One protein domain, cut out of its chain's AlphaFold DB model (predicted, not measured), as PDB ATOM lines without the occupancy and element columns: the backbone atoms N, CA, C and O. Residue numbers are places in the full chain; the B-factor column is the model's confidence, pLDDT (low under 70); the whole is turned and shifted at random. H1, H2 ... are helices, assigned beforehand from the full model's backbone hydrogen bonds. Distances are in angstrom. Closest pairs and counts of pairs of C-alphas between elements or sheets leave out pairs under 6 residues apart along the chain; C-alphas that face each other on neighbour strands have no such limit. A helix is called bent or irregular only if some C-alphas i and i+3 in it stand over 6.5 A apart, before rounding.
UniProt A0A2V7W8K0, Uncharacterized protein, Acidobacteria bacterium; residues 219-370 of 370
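This is residues 219 to 370 of the 370 residues of an uncharacterized protein of Acidobacteria bacterium (UniProt A0A2V7W8K0). Six long helices run nearly along one another in a slab: H2, H4 and H7 make one row, H3 and H5 lie beside it, and H1 closes the slab at the end opposite H7. The short H6 makes the turn between H5 and H7, and the link from H3 to H4 crosses from one row to the other. The printed part has 152 residues, with seven named helices in the order H1 to H7 and no named strand; its class is all helix. It is compact, with a radius of gyration of the C-alphas of 15.3 A and spans of 43 by 38 by 23 A.

H1, residues 219 to 241, and H2, residues 246 to 262, form a helical hairpin; they touch, closest at the C-alphas of Val 231 and Ile 253, 6.2 A apart, and run opposite ways at a shallow tilt of 34 degrees, only just short of steep. H3, residues 270 to 286, only just touches H1, with 3 pairs of C-alphas within 8 A, through residue 241 of H1 alone. H2 and H3 are close but not clearly touching, at 7.0 A between the C-alphas of Leu 256 and Val 272. H4, residues 296 to 316, touches H2, closest at the C-alphas of Gly 248 and Val 296, 4.4 A, and runs the same way at a shallow tilt of 13 degrees. H3 and H4 are apart. H5, residues 319 to 342, is the hub: it forms a helical hairpin with H4 at a shallow tilt of 12 degrees, and touches H3, closest at the C-alphas of Gly 275 and Phe 334, 5.9 A. H6, residues 344 to 348, and H5 touch only at the corner, closest at the C-alphas of Thr 340 and Ala 347, 4.7 A. H7, residues 352 to 369, touches H5, closest at the C-alphas of Ser 325 and Gly 364, 3.8 A, opposite ways at a shallow tilt of 28 degrees. H7 also touches H4, closest at the C-alphas of Thr 302 and Phe 357, 5.7 A. H2, H3, H4, H5 and H7 are an up and down bundle, each running against the one before it. In H1, H2, H3, H6 and H7 every O i to N i+4 pair is within hydrogen-bond range; in H4 it is 15 of 17, in H5 18 of 20.

H1 starts at C-alpha 219, (174.118, 198.901, 172.847), and is 32.4 A long; H2 measures 23.9 A and H3 23.8 A. H4, 28.1 A, has a kink of 49 degrees near residue 303 and is only just irregular, with C-alphas 302 and 305 7.0 A apart. H5, 34.0 A, is irregular, with C-alphas 321 and 324 7.0 A apart. H6 measures 6.2 A; H7, 25.8 A, ends at C-alpha 369, (175.461, 231.841, 162.527).

The two C-alphas farthest apart, those of His 219 and Arg 345, are 46.0 A apart. The printed part has no cut and ends at residue 370, the chain's last residue. No link is long; those from H2 to H3 and from H3 to H4 are short, and the others tight. The mean pLDDT of the printed part is 87.0, and residues 287 to 292 and 344 to 350 are under 70.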
ATOM      1  N   HIS A 219     173.771 197.484 172.817       97.31
ATOM      2  CA  HIS A 219     174.118 198.901 172.847       97.31
ATOM      3  C   HIS A 219     174.232 199.419 174.288       97.31
ATOM      4  O   HIS A 219     175.174 200.136 174.607       97.31
ATOM      5  N   ILE A 220     173.321 199.023 175.183       98.38
ATOM      6  CA  ILE A 220     173.383 199.406 176.604       98.38
ATOM      7  C   ILE A 220     174.622 198.798 177.275       98.38
ATOM      8  O   ILE A 220     175.320 199.479 178.028       98.38
ATOM      9  N   ALA A 221     174.935 197.536 176.972       98.44
ATOM     10  CA  ALA A 221     176.159 196.891 177.440       98.44
ATOM     11  C   ALA A 221     177.410 197.648 176.959       98.44
ATOM     12  O   ALA A 221     178.295 197.933 177.763       98.44
ATOM     13  N   MET A 222     177.443 198.066 175.689       97.81
ATOM     14  CA  MET A 222     178.531 198.876 175.134       97.81
ATOM     15  C   MET A 222     178.694 200.216 175.867       97.81
ATOM     16  O   MET A 222     179.819 200.621 176.136       97.81
ATOM     17  N   GLN A 223     177.600 200.891 176.244       97.88
ATOM     18  CA  GLN A 223     177.669 202.133 177.031       97.88
ATOM     19  C   GLN A 223     178.285 201.897 178.421       97.88
ATOM     20  O   GLN A 223     179.108 202.694 178.866       97.88
ATOM     21  N   ASN A 224     177.941 200.788 179.086       98.50
ATOM     22  CA  ASN A 224     178.545 200.414 180.369       98.50
ATOM     23  C   ASN A 224     180.050 200.142 180.221       98.50
ATOM     24  O   ASN A 224     180.850 200.698 180.971       98.50
ATOM     25  N   VAL A 225     180.439 199.335 179.228       98.44
ATOM     26  CA  VAL A 225     181.850 199.028 178.942       98.44
ATOM     27  C   VAL A 225     182.627 200.301 178.613       98.44
ATOM     28  O   VAL A 225     183.709 200.510 179.157       98.44
ATOM     29  N   ALA A 226     182.066 201.180 177.779       97.62
ATOM     30  CA  ALA A 226     182.688 202.446 177.420       97.62
ATOM     31  C   ALA A 226     182.890 203.352 178.642       97.62
ATOM     32  O   ALA A 226     183.976 203.900 178.810       97.62
ATOM     33  N   LEU A 227     181.889 203.479 179.524       98.31
ATOM     34  CA  LEU A 227     182.029 204.272 180.746       98.31
ATOM     35  C   LEU A 227     183.123 203.707 181.660       98.31
ATOM     36  O   LEU A 227     183.978 204.462 182.115       98.31
ATOM     37  N   ILE A 228     183.139 202.390 181.884       98.31
ATOM     38  CA  ILE A 228     184.164 201.724 182.704       98.31
ATOM     39  C   ILE A 228     185.559 201.940 182.102       98.31
ATOM     40  O   ILE A 228     186.485 202.323 182.817       98.31
ATOM     41  N   ALA A 229     185.711 201.761 180.788       97.94
ATOM     42  CA  ALA A 229     186.974 201.983 180.094       97.94
ATOM     43  C   ALA A 229     187.442 203.442 180.214       97.94
ATOM     44  O   ALA A 229     188.601 203.685 180.549       97.94
ATOM     45  N   ILE A 230     186.543 204.413 180.011       97.19
ATOM     46  CA  ILE A 230     186.841 205.844 180.165       97.19
ATOM     47  C   ILE A 230     187.278 206.155 181.600       97.19
ATOM     48  O   ILE A 230     188.294 206.824 181.787       97.19
ATOM     49  N   VAL A 231     186.560 205.650 182.609       95.81
ATOM     50  CA  VAL A 231     186.911 205.833 184.025       95.81
ATOM     51  C   VAL A 231     188.315 205.299 184.300       95.81
ATOM     52  O   VAL A 231     189.151 206.031 184.826       95.81
ATOM     53  N   ILE A 232     188.605 204.056 183.907       95.31
ATOM     54  CA  ILE A 232     189.910 203.423 184.143       95.31
ATOM     55  C   ILE A 232     191.025 204.213 183.453       95.31
ATOM     56  O   ILE A 232     191.995 204.601 184.103       95.31
ATOM     57  N   VAL A 233     190.885 204.495 182.156       94.25
ATOM     58  CA  VAL A 233     191.916 205.188 181.368       94.25
ATOM     59  C   VAL A 233     192.187 206.582 181.929       94.25
ATOM     60  O   VAL A 233     193.345 206.935 182.160       94.25
ATOM     61  N   VAL A 234     191.142 207.369 182.203       92.69
ATOM     62  CA  VAL A 234     191.315 208.731 182.719       92.69
ATOM     63  C   VAL A 234     191.921 208.717 184.121       92.69
ATOM     64  O   VAL A 234     192.819 209.516 184.379       92.69
ATOM     65  N   LEU A 235     191.502 207.815 185.015       90.75
ATOM     66  CA  LEU A 235     192.075 207.731 186.362       90.75
ATOM     67  C   LEU A 235     193.540 207.274 186.347       90.75
ATOM     68  O   LEU A 235     194.351 207.841 187.080       90.75
ATOM     69  N   LEU A 236     193.913 206.320 185.484       90.81
ATOM     70  CA  LEU A 236     195.309 205.902 185.309       90.81
ATOM     71  C   LEU A 236     196.185 207.066 184.828       90.81
ATOM     72  O   LEU A 236     197.253 207.316 185.392       90.81
ATOM     73  N   ILE A 237     195.718 207.818 183.829       88.69
ATOM     74  CA  ILE A 237     196.418 209.003 183.318       88.69
ATOM     75  C   ILE A 237     196.499 210.090 184.400       88.69
ATOM     76  O   ILE A 237     197.571 210.651 184.640       88.69
ATOM     77  N   ALA A 238     195.393 210.365 185.095       85.94
ATOM     78  CA  ALA A 238     195.328 211.370 186.152       85.94
ATOM     79  C   ALA A 238     196.278 211.042 187.314       85.94
ATOM     80  O   ALA A 238     196.937 211.950 187.826       85.94
ATOM     81  N   HIS A 239     196.407 209.763 187.680       83.25
ATOM     82  CA  HIS A 239     197.333 209.308 188.714       83.25
ATOM     83  C   HIS A 239     198.802 209.486 188.305       83.25
ATOM     84  O   HIS A 239     199.630 209.856 189.132       83.25
ATOM     85  N   ARG A 240     199.138 209.282 187.023       83.06
ATOM     86  CA  ARG A 240     200.513 209.438 186.516       83.06
ATOM     87  C   ARG A 240     200.940 210.896 186.356       83.06
ATOM     88  O   ARG A 240     202.093 211.235 186.611       83.06
ATOM     89  N   ILE A 241     200.023 211.750 185.906       76.25
ATOM     90  CA  ILE A 241     200.343 213.121 185.491       76.25
ATOM     91  C   ILE A 241     200.055 214.133 186.611       76.25
ATOM     92  O   ILE A 241     200.553 215.254 186.558       76.25
ATOM     93  N   GLU A 242     199.297 213.759 187.650       73.44
ATOM     94  CA  GLU A 242     198.908 214.625 188.776       73.44
ATOM     95  C   GLU A 242     198.310 215.968 188.312       73.44
ATOM     96  O   GLU A 242     198.627 217.038 188.838       73.44
ATOM     97  N   TRP A 243     197.498 215.950 187.248       72.31
ATOM     98  CA  TRP A 243     196.890 217.177 186.715       72.31
ATOM     99  C   TRP A 243     195.564 217.519 187.341       72.31
ATOM    100  O   TRP A 243     195.269 218.688 187.543       72.31
ATOM    101  N   PHE A 244     194.774 216.506 187.648       77.62
ATOM    102  CA  PHE A 244     193.449 216.667 188.210       77.62
ATOM    103  C   PHE A 244     193.493 216.328 189.692       77.62
ATOM    104  O   PHE A 244     194.258 215.459 190.118       77.62
ATOM    105  N   ASN A 245     192.660 216.994 190.488       84.31
ATOM    106  CA  ASN A 245     192.202 216.351 191.713       84.31
ATOM    107  C   ASN A 245     191.137 215.302 191.345       84.31
ATOM    108  O   ASN A 245     190.706 215.222 190.191       84.31
ATOM    109  N   ALA A 246     190.713 214.490 192.314       85.06
ATOM    110  CA  ALA A 246     189.708 213.456 192.071       85.06
ATOM    111  C   ALA A 246     188.446 214.043 191.411       85.06
ATOM    112  O   ALA A 246     188.003 213.548 190.379       85.06
ATOM    113  N   GLY A 247     187.940 215.164 191.933       87.38
ATOM    114  CA  GLY A 247     186.774 215.842 191.372       87.38
ATOM    115  C   GLY A 247     186.945 216.293 189.912       87.38
ATOM    116  O   GLY A 247     186.083 216.013 189.087       87.38
ATOM    117  N   GLY A 248     188.060 216.937 189.559       88.62
ATOM    118  CA  GLY A 248     188.327 217.396 188.193       88.62
ATOM    119  C   GLY A 248     188.435 216.247 187.189       88.62
ATOM    120  O   GLY A 248     187.935 216.366 186.070       88.62
ATOM    121  N   ALA A 249     189.022 215.115 187.597       91.25
ATOM    122  CA  ALA A 249     189.089 213.911 186.767       91.25
ATOM    123  C   ALA A 249     187.688 213.336 186.524       91.25
ATOM    124  O   ALA A 249     187.337 213.029 185.388       91.25
ATOM    125  N   LEU A 250     186.866 213.257 187.573       93.69
ATOM    126  CA  LEU A 250     185.477 212.807 187.494       93.69
ATOM    127  C   LEU A 250     184.610 213.720 186.608       93.69
ATOM    128  O   LEU A 250     183.829 213.230 185.795       93.69
ATOM    129  N   THR A 251     184.790 215.044 186.686       93.75
ATOM    130  CA  THR A 251     184.117 215.995 185.784       93.75
ATOM    131  C   THR A 251     184.519 215.767 184.327       93.75
ATOM    132  O   THR A 251     183.663 215.751 183.443       93.75
ATOM    133  N   PHE A 252     185.812 215.553 184.063       94.12
ATOM    134  CA  PHE A 252     186.291 215.263 182.713       94.12
ATOM    135  C   PHE A 252     185.782 213.909 182.193       94.12
ATOM    136  O   PHE A 252     185.387 213.825 181.034       94.12
ATOM    137  N   ILE A 253     185.708 212.879 183.046       96.00
ATOM    138  CA  ILE A 253     185.103 211.575 182.723       96.00
ATOM    139  C   ILE A 253     183.657 211.748 182.255       96.00
ATOM    140  O   ILE A 253     183.299 211.203 181.213       96.00
ATOM    141  N   LEU A 254     182.836 212.524 182.978       96.44
ATOM    142  CA  LEU A 254     181.451 212.777 182.568       96.44
ATOM    143  C   LEU A 254     181.377 213.481 181.216       96.44
ATOM    144  O   LEU A 254     180.560 213.101 180.380       96.44
ATOM    145  N   PHE A 255     182.227 214.484 180.985       96.31
ATOM    146  CA  PHE A 255     182.257 215.191 179.709       96.31
ATOM    147  C   PHE A 255     182.682 214.269 178.558       96.31
ATOM    148  O   PHE A 255     181.988 214.191 177.547       96.31
ATOM    149  N   LEU A 256     183.765 213.507 178.731       96.75
ATOM    150  CA  LEU A 256     184.252 212.565 177.725       96.75
ATOM    151  C   LEU A 256     183.206 211.480 177.428       96.75
ATOM    152  O   LEU A 256     182.889 211.236 176.263       96.75
ATOM    153  N   PHE A 257     182.590 210.900 178.460       97.69
ATOM    154  CA  PHE A 257     181.504 209.940 178.279       97.69
ATOM    155  C   PHE A 257     180.285 210.566 177.591       97.69
ATOM    156  O   PHE A 257     179.722 209.954 176.688       97.69
ATOM    157  N   ALA A 258     179.891 211.792 177.948       96.56
ATOM    158  CA  ALA A 258     178.785 212.481 177.290       96.56
ATOM    159  C   ALA A 258     179.057 212.676 175.792       96.56
ATOM    160  O   ALA A 258     178.174 212.413 174.981       96.56
ATOM    161  N   THR A 259     180.274 213.071 175.408       95.75
ATOM    162  CA  THR A 259     180.644 213.259 173.991       95.75
ATOM    163  C   THR A 259     180.635 211.952 173.201       95.75
ATOM    164  O   THR A 259     180.197 211.941 172.052       95.75
ATOM    165  N   TRP A 260     181.032 210.844 173.835       95.38
ATOM    166  CA  TRP A 260     180.928 209.500 173.271       95.38
ATOM    167  C   TRP A 260     179.473 209.018 173.149       95.38
ATOM    168  O   TRP A 260     179.088 208.450 172.132       95.38
ATOM    169  N   SER A 261     178.664 209.232 174.187       95.81
ATOM    170  CA  SER A 261     177.327 208.645 174.321       95.81
ATOM    171  C   SER A 261     176.241 209.442 173.587       95.81
ATOM    172  O   SER A 261     175.333 208.859 172.995       95.81
ATOM    173  N   LEU A 262     176.318 210.778 173.613       94.88
ATOM    174  CA  LEU A 262     175.312 211.672 173.024       94.88
ATOM    175  C   LEU A 262     175.609 212.053 171.568       94.88
ATOM    176  O   LEU A 262     174.698 212.492 170.860       94.88
ATOM    177  N   GLY A 263     176.855 211.905 171.113       91.69
ATOM    178  CA  GLY A 263     177.224 212.117 169.716       91.69
ATOM    179  C   GLY A 263     176.752 210.953 168.829       91.69
ATOM    180  O   GLY A 263     176.978 209.799 169.183       91.69
ATOM    181  N   PRO A 264     176.133 211.200 167.659       88.06
ATOM    182  CA  PRO A 264     175.673 210.136 166.759       88.06
ATOM    183  C   PRO A 264     176.826 209.399 166.062       88.06
ATOM    184  O   PRO A 264     176.655 208.273 165.602       88.06
ATOM    185  N   HIS A 265     177.999 210.035 165.968       88.94
ATOM    186  CA  HIS A 265     179.170 209.535 165.251       88.94
ATOM    187  C   HIS A 265     180.452 209.802 166.041       88.94
ATOM    188  O   HIS A 265     180.545 210.792 166.770       88.94
ATOM    189  N   PHE A 266     181.484 208.989 165.790       90.12
ATOM    190  CA  PHE A 266     182.797 209.085 166.441       90.12
ATOM    191  C   PHE A 266     183.442 210.479 166.337       90.12
ATOM    192  O   PHE A 266     184.164 210.902 167.234       90.12
ATOM    193  N   ARG A 267     183.127 211.254 165.292       93.50
ATOM    194  CA  ARG A 267     183.649 212.618 165.107       93.50
ATOM    195  C   ARG A 267     183.384 213.561 166.295       93.50
ATOM    196  O   ARG A 267     184.152 214.486 166.508       93.50
ATOM    197  N   TRP A 268     182.353 213.311 167.109       95.31
ATOM    198  CA  TRP A 268     182.060 214.122 168.299       95.31
ATOM    199  C   TRP A 268     183.058 213.910 169.443       95.31
ATOM    200  O   TRP A 268     183.332 214.849 170.186       95.31
ATOM    201  N   VAL A 269     183.655 212.722 169.573       95.38
ATOM    202  CA  VAL A 269     184.636 212.444 170.634       95.38
ATOM    203  C   VAL A 269     186.060 212.861 170.236       95.38
ATOM    204  O   VAL A 269     186.887 213.171 171.095       95.38
ATOM    205  N   VAL A 270     186.339 212.935 168.928       94.44
ATOM    206  CA  VAL A 270     187.676 213.202 168.369       94.44
ATOM    207  C   VAL A 270     188.313 214.501 168.894       94.44
ATOM    208  O   VAL A 270     189.441 214.416 169.383       94.44
ATOM    209  N   PRO A 271     187.647 215.677 168.886       94.00
ATOM    210  CA  PRO A 271     188.256 216.917 169.375       94.00
ATOM    211  C   PRO A 271     188.693 216.834 170.840       94.00
ATOM    212  O   PRO A 271     189.736 217.369 171.212       94.00
ATOM    213  N   VAL A 272     187.920 216.127 171.668       94.56
ATOM    214  CA  VAL A 272     188.187 215.991 173.104       94.56
ATOM    215  C   VAL A 272     189.341 215.031 173.351       94.56
ATOM    216  O   VAL A 272     190.217 215.338 174.153       94.56
ATOM    217  N   VAL A 273     189.389 213.901 172.637       93.75
ATOM    218  CA  VAL A 273     190.486 212.928 172.754       93.75
ATOM    219  C   VAL A 273     191.797 213.511 172.239       93.75
ATOM    220  O   VAL A 273     192.807 213.398 172.928       93.75
ATOM    221  N   ILE A 274     191.792 214.175 171.076       92.50
ATOM    222  CA  ILE A 274     192.988 214.834 170.531       92.50
ATOM    223  C   ILE A 274     193.449 215.938 171.479       92.50
ATOM    224  O   ILE A 274     194.620 215.962 171.856       92.50
ATOM    225  N   GLY A 275     192.536 216.816 171.908       88.81
ATOM    226  CA  GLY A 275     192.855 217.873 172.859       88.81
ATOM    227  C   GLY A 275     193.472 217.297 174.131       88.81
ATOM    228  O   GLY A 275     194.567 217.686 174.518       88.81
ATOM    229  N   PHE A 276     192.834 216.299 174.740       89.88
ATOM    230  CA  PHE A 276     193.344 215.650 175.943       89.88
ATOM    231  C   PHE A 276     194.711 214.986 175.737       89.88
ATOM    232  O   PHE A 276     195.602 215.183 176.562       89.88
ATOM    233  N   ALA A 277     194.915 214.266 174.631       90.00
ATOM    234  CA  ALA A 277     196.190 213.630 174.307       90.00
ATOM    235  C   ALA A 277     197.314 214.660 174.136       90.00
ATOM    236  O   ALA A 277     198.379 214.509 174.733       90.00
ATOM    237  N   VAL A 278     197.071 215.740 173.389       87.06
ATOM    238  CA  VAL A 278     198.057 216.815 173.207       87.06
ATOM    239  C   VAL A 278     198.376 217.488 174.536       87.06
ATOM    240  O   VAL A 278     199.540 217.757 174.819       87.06
ATOM    241  N   LEU A 279     197.375 217.721 175.385       83.31
ATOM    242  CA  LEU A 279     197.596 218.309 176.699       83.31
ATOM    243  C   LEU A 279     198.410 217.383 177.623       83.31
ATOM    244  O   LEU A 279     199.313 217.845 178.317       83.31
ATOM    245  N   VAL A 280     198.128 216.076 177.606       85.50
ATOM    246  CA  VAL A 280     198.902 215.047 178.316       85.50
ATOM    247  C   VAL A 280     200.359 215.051 177.854       85.50
ATOM    248  O   VAL A 280     201.263 215.128 178.686       85.50
ATOM    249  N   ILE A 281     200.587 215.038 176.539       86.12
ATOM    250  CA  ILE A 281     201.919 215.077 175.928       86.12
ATOM    251  C   ILE A 281     202.649 216.365 176.322       86.12
ATOM    252  O   ILE A 281     203.754 216.308 176.860       86.12
ATOM    253  N   ALA A 282     202.017 217.525 176.133       81.88
ATOM    254  CA  ALA A 282     202.585 218.823 176.483       81.88
ATOM    255  C   ALA A 282     203.025 218.867 177.951       81.88
ATOM    256  O   ALA A 282     204.093 219.387 178.267       81.88
ATOM    257  N   ARG A 283     202.244 218.267 178.851       78.62
ATOM    258  CA  ARG A 283     202.555 218.234 180.282       78.62
ATOM    259  C   ARG A 283     203.738 217.334 180.630       78.62
ATOM    260  O   ARG A 283     204.483 217.660 181.551       78.62
ATOM    261  N   VAL A 284     203.934 216.240 179.891       82.06
ATOM    262  CA  VAL A 284     205.130 215.390 180.011       82.06
ATOM    263  C   VAL A 284     206.385 216.156 179.573       82.06
ATOM    264  O   VAL A 284     207.404 216.072 180.252       82.06
ATOM    265  N   PHE A 285     206.303 216.954 178.502       80.88
ATOM    266  CA  PHE A 285     207.451 217.688 177.951       80.88
ATOM    267  C   PHE A 285     207.785 219.008 178.670       80.88
ATOM    268  O   PHE A 285     208.957 219.317 178.859       80.88
ATOM    269  N   ILE A 286     206.788 219.796 179.088       73.44
ATOM    270  CA  ILE A 286     206.993 221.117 179.723       73.44
ATOM    271  C   ILE A 286     207.483 220.985 181.183       73.44
ATOM    272  O   ILE A 286     208.039 221.926 181.756       73.44
ATOM    273  N   GLY A 287     207.332 219.801 181.786       64.06
ATOM    274  CA  GLY A 287     207.740 219.523 183.161       64.06
ATOM    275  C   GLY A 287     206.795 220.119 184.215       64.06
ATOM    276  O   GLY A 287     205.902 220.919 183.935       64.06
ATOM    277  N   ARG A 288     206.979 219.709 185.477       63.25
ATOM    278  CA  ARG A 288     206.107 220.055 186.621       63.25
ATOM    279  C   ARG A 288     206.341 221.489 187.140       63.25
ATOM    280  O   ARG A 288     206.677 221.668 188.308       63.25
ATOM    281  N   ARG A 289     206.187 222.515 186.292       56.91
ATOM    282  CA  ARG A 289     206.362 223.927 186.705       56.91
ATOM    283  C   ARG A 289     205.268 224.431 187.652       56.91
ATOM    284  O   ARG A 289     205.555 225.279 188.489       56.91
ATOM    285  N   ASP A 290     204.050 223.897 187.554       60.78
ATOM    286  CA  ASP A 290     202.935 224.224 188.451       60.78
ATOM    287  C   ASP A 290     202.371 222.949 189.102       60.78
ATOM    288  O   ASP A 290     202.032 221.979 188.419       60.78
ATOM    289  N   ARG A 291     202.282 222.945 190.440       63.06
ATOM    290  CA  ARG A 291     201.701 221.848 191.236       63.06
ATOM    291  C   ARG A 291     200.179 221.957 191.373       63.06
ATOM    292  O   ARG A 291     199.562 221.068 191.960       63.06
ATOM    293  N   ARG A 292     199.558 223.032 190.876       69.25
ATOM    294  CA  ARG A 292     198.106 223.221 190.965       69.25
ATOM    295  C   ARG A 292     197.376 222.171 190.137       69.25
ATOM    296  O   ARG A 292     197.544 222.066 188.921       69.25
ATOM    297  N   ARG A 293     196.532 221.404 190.822       77.75
ATOM    298  CA  ARG A 293     195.635 220.430 190.208       77.75
ATOM    299  C   ARG A 293     194.346 221.123 189.764       77.75
ATOM    300  O   ARG A 293     193.792 221.931 190.509       77.75
ATOM    301  N   LEU A 294     193.867 220.805 188.565       80.94
ATOM    302  CA  LEU A 294     192.576 221.246 188.051       80.94
ATOM    303  C   LEU A 294     191.465 220.681 188.940       80.94
ATOM    304  O   LEU A 294     191.376 219.468 189.145       80.94
ATOM    305  N   ARG A 295     190.654 221.593 189.480       86.88
ATOM    306  CA  ARG A 295     189.523 221.305 190.367       86.88
ATOM    307  C   ARG A 295     188.207 221.246 189.585       86.88
ATOM    308  O   ARG A 295     188.164 221.647 188.420       86.88
ATOM    309  N   VAL A 296     187.135 220.795 190.236       87.00
ATOM    310  CA  VAL A 296     185.795 220.660 189.639       87.00
ATOM    311  C   VAL A 296     185.337 221.976 189.023       87.00
ATOM    312  O   VAL A 296     184.921 222.002 187.870       87.00
ATOM    313  N   THR A 297     185.449 223.090 189.750       86.56
ATOM    314  CA  THR A 297     184.959 224.397 189.282       86.56
ATOM    315  C   THR A 297     185.647 224.860 188.001       86.56
ATOM    316  O   THR A 297     184.984 225.379 187.099       86.56
ATOM    317  N   ALA A 298     186.961 224.659 187.902       85.00
ATOM    318  CA  ALA A 298     187.746 225.005 186.726       85.00
ATOM    319  C   ALA A 298     187.345 224.139 185.528       85.00
ATOM    320  O   ALA A 298     186.994 224.682 184.481       85.00
ATOM    321  N   VAL A 299     187.328 222.813 185.700       87.19
ATOM    322  CA  VAL A 299     186.975 221.881 184.620       87.19
ATOM    323  C   VAL A 299     185.545 222.141 184.150       87.19
ATOM    324  O   VAL A 299     185.348 222.415 182.969       87.19
ATOM    325  N   SER A 300     184.568 222.192 185.060       88.31
ATOM    326  CA  SER A 300     183.159 222.449 184.736       88.31
ATOM    327  C   SER A 300     182.964 223.735 183.934       88.31
ATOM    328  O   SER A 300     182.298 223.712 182.907       88.31
ATOM    329  N   ARG A 301     183.582 224.855 184.337       87.25
ATOM    330  CA  ARG A 301     183.463 226.133 183.606       87.25
ATOM    331  C   ARG A 301     184.055 226.082 182.202       87.25
ATOM    332  O   ARG A 301     183.557 226.772 181.321       87.25
ATOM    333  N   THR A 302     185.103 225.286 181.999       86.38
ATOM    334  CA  THR A 302     185.696 225.115 180.670       86.38
ATOM    335  C   THR A 302     184.843 224.220 179.773       86.38
ATOM    336  O   THR A 302     184.579 224.585 178.634       86.38
ATOM    337  N   VAL A 303     184.345 223.084 180.275       91.81
ATOM    338  CA  VAL A 303     183.638 222.101 179.434       91.81
ATOM    339  C   VAL A 303     182.138 222.359 179.286       91.81
ATOM    340  O   VAL A 303     181.508 221.765 178.415       91.81
ATOM    341  N   ILE A 304     181.540 223.243 180.096       92.75
ATOM    342  CA  ILE A 304     180.088 223.470 180.062       92.75
ATOM    343  C   ILE A 304     179.608 223.979 178.700       92.75
ATOM    344  O   ILE A 304     178.575 223.527 178.226       92.75
ATOM    345  N   VAL A 305     180.349 224.865 178.030       93.75
ATOM    346  CA  VAL A 305     179.936 225.412 176.728       93.75
ATOM    347  C   VAL A 305     179.926 224.352 175.623       93.75
ATOM    348  O   VAL A 305     178.873 224.180 175.003       93.75
ATOM    349  N   PRO A 306     181.013 223.591 175.368       96.12
ATOM    350  CA  PRO A 306     180.945 222.510 174.388       96.12
ATOM    351  C   PRO A 306     179.903 221.452 174.782       96.12
ATOM    352  O   PRO A 306     179.194 220.946 173.915       96.12
ATOM    353  N   PHE A 307     179.723 221.172 176.079       96.25
ATOM    354  CA  PHE A 307     178.653 220.288 176.542       96.25
ATOM    355  C   PHE A 307     177.251 220.819 176.202       96.25
ATOM    356  O   PHE A 307     176.411 220.041 175.764       96.25
ATOM    357  N   LEU A 308     176.988 222.121 176.348       95.81
ATOM    358  CA  LEU A 308     175.692 222.719 176.006       95.81
ATOM    359  C   LEU A 308     175.394 222.628 174.505       95.81
ATOM    360  O   LEU A 308     174.259 222.321 174.149       95.81
ATOM    361  N   PHE A 309     176.388 222.820 173.630       96.81
ATOM    362  CA  PHE A 309     176.202 222.610 172.187       96.81
ATOM    363  C   PHE A 309     175.933 221.144 171.845       96.81
ATOM    364  O   PHE A 309     175.022 220.860 171.072       96.81
ATOM    365  N   LEU A 310     176.664 220.207 172.457       96.94
ATOM    366  CA  LEU A 310     176.396 218.773 172.322       96.94
ATOM    367  C   LEU A 310     174.982 218.417 172.803       96.94
ATOM    368  O   LEU A 310     174.264 217.672 172.136       96.94
ATOM    369  N   LEU A 311     174.576 218.947 173.956       95.31
ATOM    370  CA  LEU A 311     173.260 218.699 174.526       95.31
ATOM    371  C   LEU A 311     172.166 219.274 173.624       95.31
ATOM    372  O   LEU A 311     171.218 218.559 173.326       95.31
ATOM    373  N   ALA A 312     172.323 220.508 173.135       94.81
ATOM    374  CA  ALA A 312     171.401 221.136 172.191       94.81
ATOM    375  C   ALA A 312     171.296 220.344 170.881       94.81
ATOM    376  O   ALA A 312     170.190 220.090 170.402       94.81
ATOM    377  N   ALA A 313     172.424 219.877 170.335       96.31
ATOM    378  CA  ALA A 313     172.455 219.006 169.163       96.31
ATOM    379  C   ALA A 313     171.645 217.727 169.391       96.31
ATOM    380  O   ALA A 313     170.829 217.337 168.558       96.31
ATOM    381  N   ASN A 314     171.839 217.100 170.551       95.19
ATOM    382  CA  ASN A 314     171.212 215.837 170.908       95.19
ATOM    383  C   ASN A 314     169.720 215.967 171.256       95.19
ATOM    384  O   ASN A 314     168.950 215.052 170.967       95.19
ATOM    385  N   THR A 315     169.294 217.071 171.872       91.94
ATOM    386  CA  THR A 315     167.885 217.308 172.225       91.94
ATOM    387  C   THR A 315     167.059 217.774 171.031       91.94
ATOM    388  O   THR A 315     165.902 217.383 170.915       91.94
ATOM    389  N   THR A 316     167.646 218.557 170.122       94.62
ATOM    390  CA  THR A 316     166.968 219.047 168.906       94.62
ATOM    391  C   THR A 316     167.138 218.125 167.699       94.62
ATOM    392  O   THR A 316     166.505 218.346 166.671       94.62
ATOM    393  N   SER A 317     167.989 217.098 167.802       94.38
ATOM    394  CA  SER A 317     168.416 216.231 166.691       94.38
ATOM    395  C   SER A 317     169.094 216.974 165.523       94.38
ATOM    396  O   SER A 317     169.202 216.432 164.426       94.38
ATOM    397  N   GLN A 318     169.594 218.199 165.737       95.00
ATOM    398  CA  GLN A 318     170.254 219.026 164.712       95.00
ATOM    399  C   GLN A 318     171.786 218.893 164.765       95.00
ATOM    400  O   GLN A 318     172.510 219.872 164.946       95.00
ATOM    401  N   PHE A 319     172.308 217.672 164.624       95.50
ATOM    402  CA  PHE A 319     173.738 217.405 164.825       95.50
ATOM    403  C   PHE A 319     174.660 218.157 163.863       95.50
ATOM    404  O   PHE A 319     175.645 218.731 164.316       95.50
ATOM    405  N   GLU A 320     174.345 218.210 162.566       93.88
ATOM    406  CA  GLU A 320     175.188 218.932 161.598       93.88
ATOM    407  C   GLU A 320     175.252 220.434 161.889       93.88
ATOM    408  O   GLU A 320     176.319 221.029 161.789       93.88
ATOM    409  N   ARG A 321     174.139 221.029 162.334       93.50
ATOM    410  CA  ARG A 321     174.060 222.459 162.650       93.50
ATOM    411  C   ARG A 321     174.939 222.845 163.839       93.50
ATOM    412  O   ARG A 321     175.588 223.879 163.823       93.50
ATOM    413  N   PHE A 322     174.941 222.028 164.889       95.38
ATOM    414  CA  PHE A 322     175.648 222.345 166.134       95.38
ATOM    415  C   PHE A 322     177.097 221.840 166.170       95.38
ATOM    416  O   PHE A 322     177.859 222.233 167.056       95.38
ATOM    417  N   TYR A 323     177.498 220.974 165.236       95.75
ATOM    418  CA  TYR A 323     178.841 220.393 165.215       95.75
ATOM    419  C   TYR A 323     179.969 221.436 165.036       95.75
ATOM    420  O   TYR A 323     180.937 221.369 165.801       95.75
ATOM    421  N   PRO A 324     179.864 222.444 164.139       95.81
ATOM    422  CA  PRO A 324     180.857 223.520 164.046       95.81
ATOM    423  C   PRO A 324     181.004 224.307 165.354       95.81
ATOM    424  O   PRO A 324     182.123 224.517 165.826       95.81
ATOM    425  N   SER A 325     179.886 224.667 165.995       94.94
ATOM    426  CA  SER A 325     179.871 225.362 167.289       94.94
ATOM    427  C   SER A 325     180.540 224.554 168.396       94.94
ATOM    428  O   SER A 325     181.310 225.094 169.192       94.94
ATOM    429  N   TYR A 326     180.280 223.248 168.424       96.06
ATOM    430  CA  TYR A 326     180.912 222.321 169.350       96.06
ATOM    431  C   TYR A 326     182.436 222.259 169.158       96.06
ATOM    432  O   TYR A 326     183.177 222.366 170.139       96.06
ATOM    433  N   ILE A 327     182.915 222.142 167.912       96.06
ATOM    434  CA  ILE A 327     184.355 222.138 167.612       96.06
ATOM    435  C   ILE A 327     184.994 223.468 168.009       96.06
ATOM    436  O   ILE A 327     186.028 223.462 168.676       96.06
ATOM    437  N   ALA A 328     184.385 224.595 167.634       93.38
ATOM    438  CA  ALA A 328     184.895 225.924 167.956       93.38
ATOM    439  C   ALA A 328     185.041 226.109 169.475       93.38
ATOM    440  O   ALA A 328     186.091 226.539 169.958       93.38
ATOM    441  N   ALA A 329     184.032 225.692 170.245       93.56
ATOM    442  CA  ALA A 329     184.088 225.711 171.702       93.56
ATOM    443  C   ALA A 329     185.207 224.806 172.255       93.56
ATOM    444  O   ALA A 329     185.967 225.240 173.122       93.56
ATOM    445  N   CYS A 330     185.367 223.583 171.732       93.94
ATOM    446  CA  CYS A 330     186.455 222.678 172.129       93.94
ATOM    447  C   CYS A 330     187.842 223.263 171.823       93.94
ATOM    448  O   CYS A 330     188.744 223.162 172.654       93.94
ATOM    449  N   ALA A 331     188.013 223.901 170.662       92.06
ATOM    450  CA  ALA A 331     189.270 224.517 170.251       92.06
ATOM    451  C   ALA A 331     189.669 225.671 171.182       92.06
ATOM    452  O   ALA A 331     190.825 225.751 171.598       92.06
ATOM    453  N   VAL A 332     188.711 226.517 171.581       90.88
ATOM    454  CA  VAL A 332     188.951 227.587 172.561       90.88
ATOM    455  C   VAL A 332     189.343 227.017 173.922       90.88
ATOM    456  O   VAL A 332     190.308 227.484 174.528       90.88
ATOM    457  N   VAL A 333     188.628 225.994 174.403       89.38
ATOM    458  CA  VAL A 333     188.953 225.327 175.673       89.38
ATOM    459  C   VAL A 333     190.374 224.774 175.636       89.38
ATOM    460  O   VAL A 333     191.162 225.041 176.543       89.38
ATOM    461  N   PHE A 334     190.726 224.062 174.566       88.25
ATOM    462  CA  PHE A 334     192.065 223.525 174.371       88.25
ATOM    463  C   PHE A 334     193.133 224.629 174.351       88.25
ATOM    464  O   PHE A 334     194.109 224.540 175.096       88.25
ATOM    465  N   ALA A 335     192.929 225.694 173.569       86.75
ATOM    466  CA  ALA A 335     193.870 226.807 173.464       86.75
ATOM    467  C   ALA A 335     194.093 227.506 174.812       86.75
ATOM    468  O   ALA A 335     195.231 227.802 175.177       86.75
ATOM    469  N   MET A 336     193.026 227.718 175.588       84.69
ATOM    470  CA  MET A 336     193.112 228.354 176.903       84.69
ATOM    471  C   MET A 336     193.835 227.477 177.924       84.69
ATOM    472  O   MET A 336     194.713 227.966 178.639       84.69
ATOM    473  N   ILE A 337     193.526 226.176 177.974       82.00
ATOM    474  CA  ILE A 337     194.230 225.244 178.865       82.00
ATOM    475  C   ILE A 337     195.712 225.167 178.469       82.00
ATOM    476  O   ILE A 337     196.586 225.263 179.330       82.00
ATOM    477  N   PHE A 338     196.022 225.087 177.177       81.94
ATOM    478  CA  PHE A 338     197.400 225.087 176.694       81.94
ATOM    479  C   PHE A 338     198.149 226.383 177.052       81.94
ATOM    480  O   PHE A 338     199.258 226.329 177.586       81.94
ATOM    481  N   ALA A 339     197.520 227.548 176.870       81.62
ATOM    482  CA  ALA A 339     198.090 228.842 177.242       81.62
ATOM    483  C   ALA A 339     198.386 228.940 178.748       81.62
ATOM    484  O   ALA A 339     199.456 229.416 179.134       81.62
ATOM    485  N   THR A 340     197.482 228.447 179.604       77.38
ATOM    486  CA  THR A 340     197.717 228.396 181.061       77.38
ATOM    487  C   THR A 340     198.862 227.463 181.456       77.38
ATOM    488  O   THR A 340     199.539 227.736 182.444       77.38
ATOM    489  N   MET A 341     199.131 226.400 180.687       74.56
ATOM    490  CA  MET A 341     200.274 225.516 180.943       74.56
ATOM    491  C   MET A 341     201.615 226.152 180.576       74.56
ATOM    492  O   MET A 341     202.595 225.957 181.293       74.56
ATOM    493  N   ILE A 342     201.673 226.912 179.480       76.25
ATOM    494  CA  ILE A 342     202.912 227.571 179.039       76.25
ATOM    495  C   ILE A 342     203.205 228.817 179.883       76.25
ATOM    496  O   ILE A 342     204.357 229.068 180.241       76.25
ATOM    497  N   ASN A 343     202.174 229.604 180.206       73.69
ATOM    498  CA  ASN A 343     202.326 230.888 180.877       73.69
ATOM    499  C   ASN A 343     201.675 230.887 182.266       73.69
ATOM    500  O   ASN A 343     200.467 231.094 182.426       73.69
ATOM    501  N   THR A 344     202.513 230.755 183.296       65.69
ATOM    502  CA  THR A 344     202.092 230.738 184.706       65.69
ATOM    503  C   THR A 344     201.399 232.029 185.152       65.69
ATOM    504  O   THR A 344     200.601 231.995 186.089       65.69
ATOM    505  N   ARG A 345     201.614 233.165 184.465       61.75
ATOM    506  CA  ARG A 345     200.886 234.417 184.746       61.75
ATOM    507  C   ARG A 345     199.410 234.322 184.356       61.75
ATOM    508  O   ARG A 345     198.564 234.858 185.065       61.75
ATOM    509  N   ILE A 346     199.091 233.598 183.281       59.72
ATOM    510  CA  ILE A 346     197.703 233.344 182.862       59.72
ATOM    511  C   ILE A 346     197.044 232.359 183.837       59.72
ATOM    512  O   ILE A 346     195.908 232.574 184.249       59.72
ATOM    513  N   ALA A 347     197.776 231.337 184.297       58.66
ATOM    514  CA  ALA A 347     197.295 230.413 185.331       58.66
ATOM    515  C   ALA A 347     197.033 231.100 186.691       58.66
ATOM    516  O   ALA A 347     196.166 230.673 187.458       58.66
ATOM    517  N   ALA A 348     197.760 232.180 186.999       58.12
ATOM    518  CA  ALA A 348     197.547 232.988 188.198       58.12
ATOM    519  C   ALA A 348     196.312 233.906 188.106       58.12
ATOM    520  O   ALA A 348     195.814 234.365 189.139       58.12
ATOM    521  N   TYR A 349     195.785 234.152 186.903       62.16
ATOM    522  CA  TYR A 349     194.607 234.988 186.706       62.16
ATOM    523  C   TYR A 349     193.343 234.262 187.178       62.16
ATOM    524  O   TYR A 349     192.846 233.350 186.523       62.16
ATOM    525  N   ARG A 350     192.764 234.697 188.305       64.19
ATOM    526  CA  ARG A 350     191.562 234.082 188.910       64.19
ATOM    527  C   ARG A 350     190.361 233.956 187.952       64.19
ATOM    528  O   ARG A 350     189.491 233.123 188.186       64.19
ATOM    529  N   GLY A 351     190.311 234.756 186.884       75.62
ATOM    530  CA  GLY A 351     189.223 234.770 185.901       75.62
ATOM    531  C   GLY A 351     189.425 233.898 184.656       75.62
ATOM    532  O   GLY A 351     188.556 233.924 183.789       75.62
ATOM    533  N   TRP A 352     190.516 233.133 184.519       79.31
ATOM    534  CA  TRP A 352     190.844 232.457 183.247       79.31
ATOM    535  C   TRP A 352     189.741 231.496 182.768       79.31
ATOM    536  O   TRP A 352     189.416 231.459 181.582       79.31
ATOM    537  N   ALA A 353     189.102 230.770 183.690       77.69
ATOM    538  CA  ALA A 353     188.016 229.848 183.361       77.69
ATOM    539  C   ALA A 353     186.748 230.589 182.898       77.69
ATOM    540  O   ALA A 353     186.038 230.103 182.025       77.69
ATOM    541  N   ALA A 354     186.482 231.786 183.437       81.00
ATOM    542  CA  ALA A 354     185.370 232.632 182.997       81.00
ATOM    543  C   ALA A 354     185.642 233.247 181.614       81.00
ATOM    544  O   ALA A 354     184.749 233.298 180.776       81.00
ATOM    545  N   VAL A 355     186.890 233.645 181.344       81.62
ATOM    546  CA  VAL A 355     187.313 234.091 180.006       81.62
ATOM    547  C   VAL A 355     187.182 232.950 178.997       81.62
ATOM    548  O   VAL A 355     186.623 233.148 177.926       81.62
ATOM    549  N   THR A 356     187.617 231.740 179.359       82.19
ATOM    550  CA  THR A 356     187.473 230.544 178.510       82.19
ATOM    551  C   THR A 356     186.005 230.265 178.195       82.19
ATOM    552  O   THR A 356     185.656 230.044 177.038       82.19
ATOM    553  N   PHE A 357     185.134 230.342 179.206       85.44
ATOM    554  CA  PHE A 357     183.689 230.235 179.028       85.44
ATOM    555  C   PHE A 357     183.169 231.264 178.013       85.44
ATOM    556  O   PHE A 357     182.554 230.880 177.024       85.44
ATOM    557  N   LEU A 358     183.468 232.554 178.198       86.19
ATOM    558  CA  LEU A 358     182.992 233.613 177.302       86.19
ATOM    559  C   LEU A 358     183.506 233.435 175.870       86.19
ATOM    560  O   LEU A 358     182.719 233.493 174.931       86.19
ATOM    561  N   LEU A 359     184.802 233.169 175.697       86.50
ATOM    562  CA  LEU A 359     185.400 232.969 174.377       86.50
ATOM    563  C   LEU A 359     184.819 231.738 173.674       86.50
ATOM    564  O   LEU A 359     184.518 231.803 172.486       86.50
ATOM    565  N   SER A 360     184.627 230.631 174.397       83.00
ATOM    566  CA  SER A 360     184.049 229.411 173.820       83.00
ATOM    567  C   SER A 360     182.587 229.615 173.427       83.00
ATOM    568  O   SER A 360     182.156 229.102 172.396       83.00
ATOM    569  N   LEU A 361     181.839 230.413 174.199       86.31
ATOM    570  CA  LEU A 361     180.457 230.767 173.891       86.31
ATOM    571  C   LEU A 361     180.385 231.654 172.646       86.31
ATOM    572  O   LEU A 361     179.625 231.347 171.735       86.31
ATOM    573  N   VAL A 362     181.202 232.708 172.580       89.44
ATOM    574  CA  VAL A 362     181.264 233.613 171.420       89.44
ATOM    575  C   VAL A 362     181.668 232.853 170.160       89.44
ATOM    576  O   VAL A 362     180.988 232.966 169.145       89.44
ATOM    577  N   ALA A 363     182.723 232.036 170.224       83.38
ATOM    578  CA  ALA A 363     183.181 231.247 169.083       83.38
ATOM    579  C   ALA A 363     182.117 230.242 168.618       83.38
ATOM    580  O   ALA A 363     181.864 230.111 167.422       83.38
ATOM    581  N   GLY A 364     181.456 229.564 169.560       81.50
ATOM    582  CA  GLY A 364     180.392 228.622 169.239       81.50
ATOM    583  C   GLY A 364     179.160 229.291 168.625       81.50
ATOM    584  O   GLY A 364     178.617 228.778 167.649       81.50
ATOM    585  N   LEU A 365     178.739 230.448 169.145       88.12
ATOM    586  CA  LEU A 365     177.625 231.222 168.589       88.12
ATOM    587  C   LEU A 365     177.954 231.790 167.206       88.12
ATOM    588  O   LEU A 365     177.108 231.731 166.320       88.12
ATOM    589  N   ALA A 366     179.178 232.281 166.997       82.94
ATOM    590  CA  ALA A 366     179.631 232.739 165.686       82.94
ATOM    591  C   ALA A 366     179.593 231.601 164.655       82.94
ATOM    592  O   ALA A 366     179.070 231.781 163.563       82.94
ATOM    593  N   ALA A 367     180.064 230.408 165.028       82.44
ATOM    594  CA  ALA A 367     180.005 229.228 164.169       82.44
ATOM    595  C   ALA A 367     178.580 228.695 163.937       82.44
ATOM    596  O   ALA A 367     178.376 227.956 162.986       82.44
ATOM    597  N   LEU A 368     177.608 229.043 164.793       84.19
ATOM    598  CA  LEU A 368     176.195 228.682 164.606       84.19
ATOM    599  C   LEU A 368     175.479 229.608 163.609       84.19
ATOM    600  O   LEU A 368     174.410 229.258 163.106       84.19
ATOM    601  N   ALA A 369     176.012 230.817 163.412       78.62
ATOM    602  CA  ALA A 369     175.461 231.841 162.527       78.62
ATOM    603  C   ALA A 369     175.973 231.733 161.078       78.62
ATOM    604  O   ALA A 369     175.415 232.387 160.198       78.62
ATOM    605  N   LEU A 370     177.028 230.940 160.865       76.19
ATOM    606  CA  LEU A 370     177.549 230.519 159.562       76.19
ATOM    607  C   LEU A 370     176.841 229.236 159.121       76.19
ATOM    608  O   LEU A 370     176.599 229.108 157.901       76.19
TER     609      LEU A 370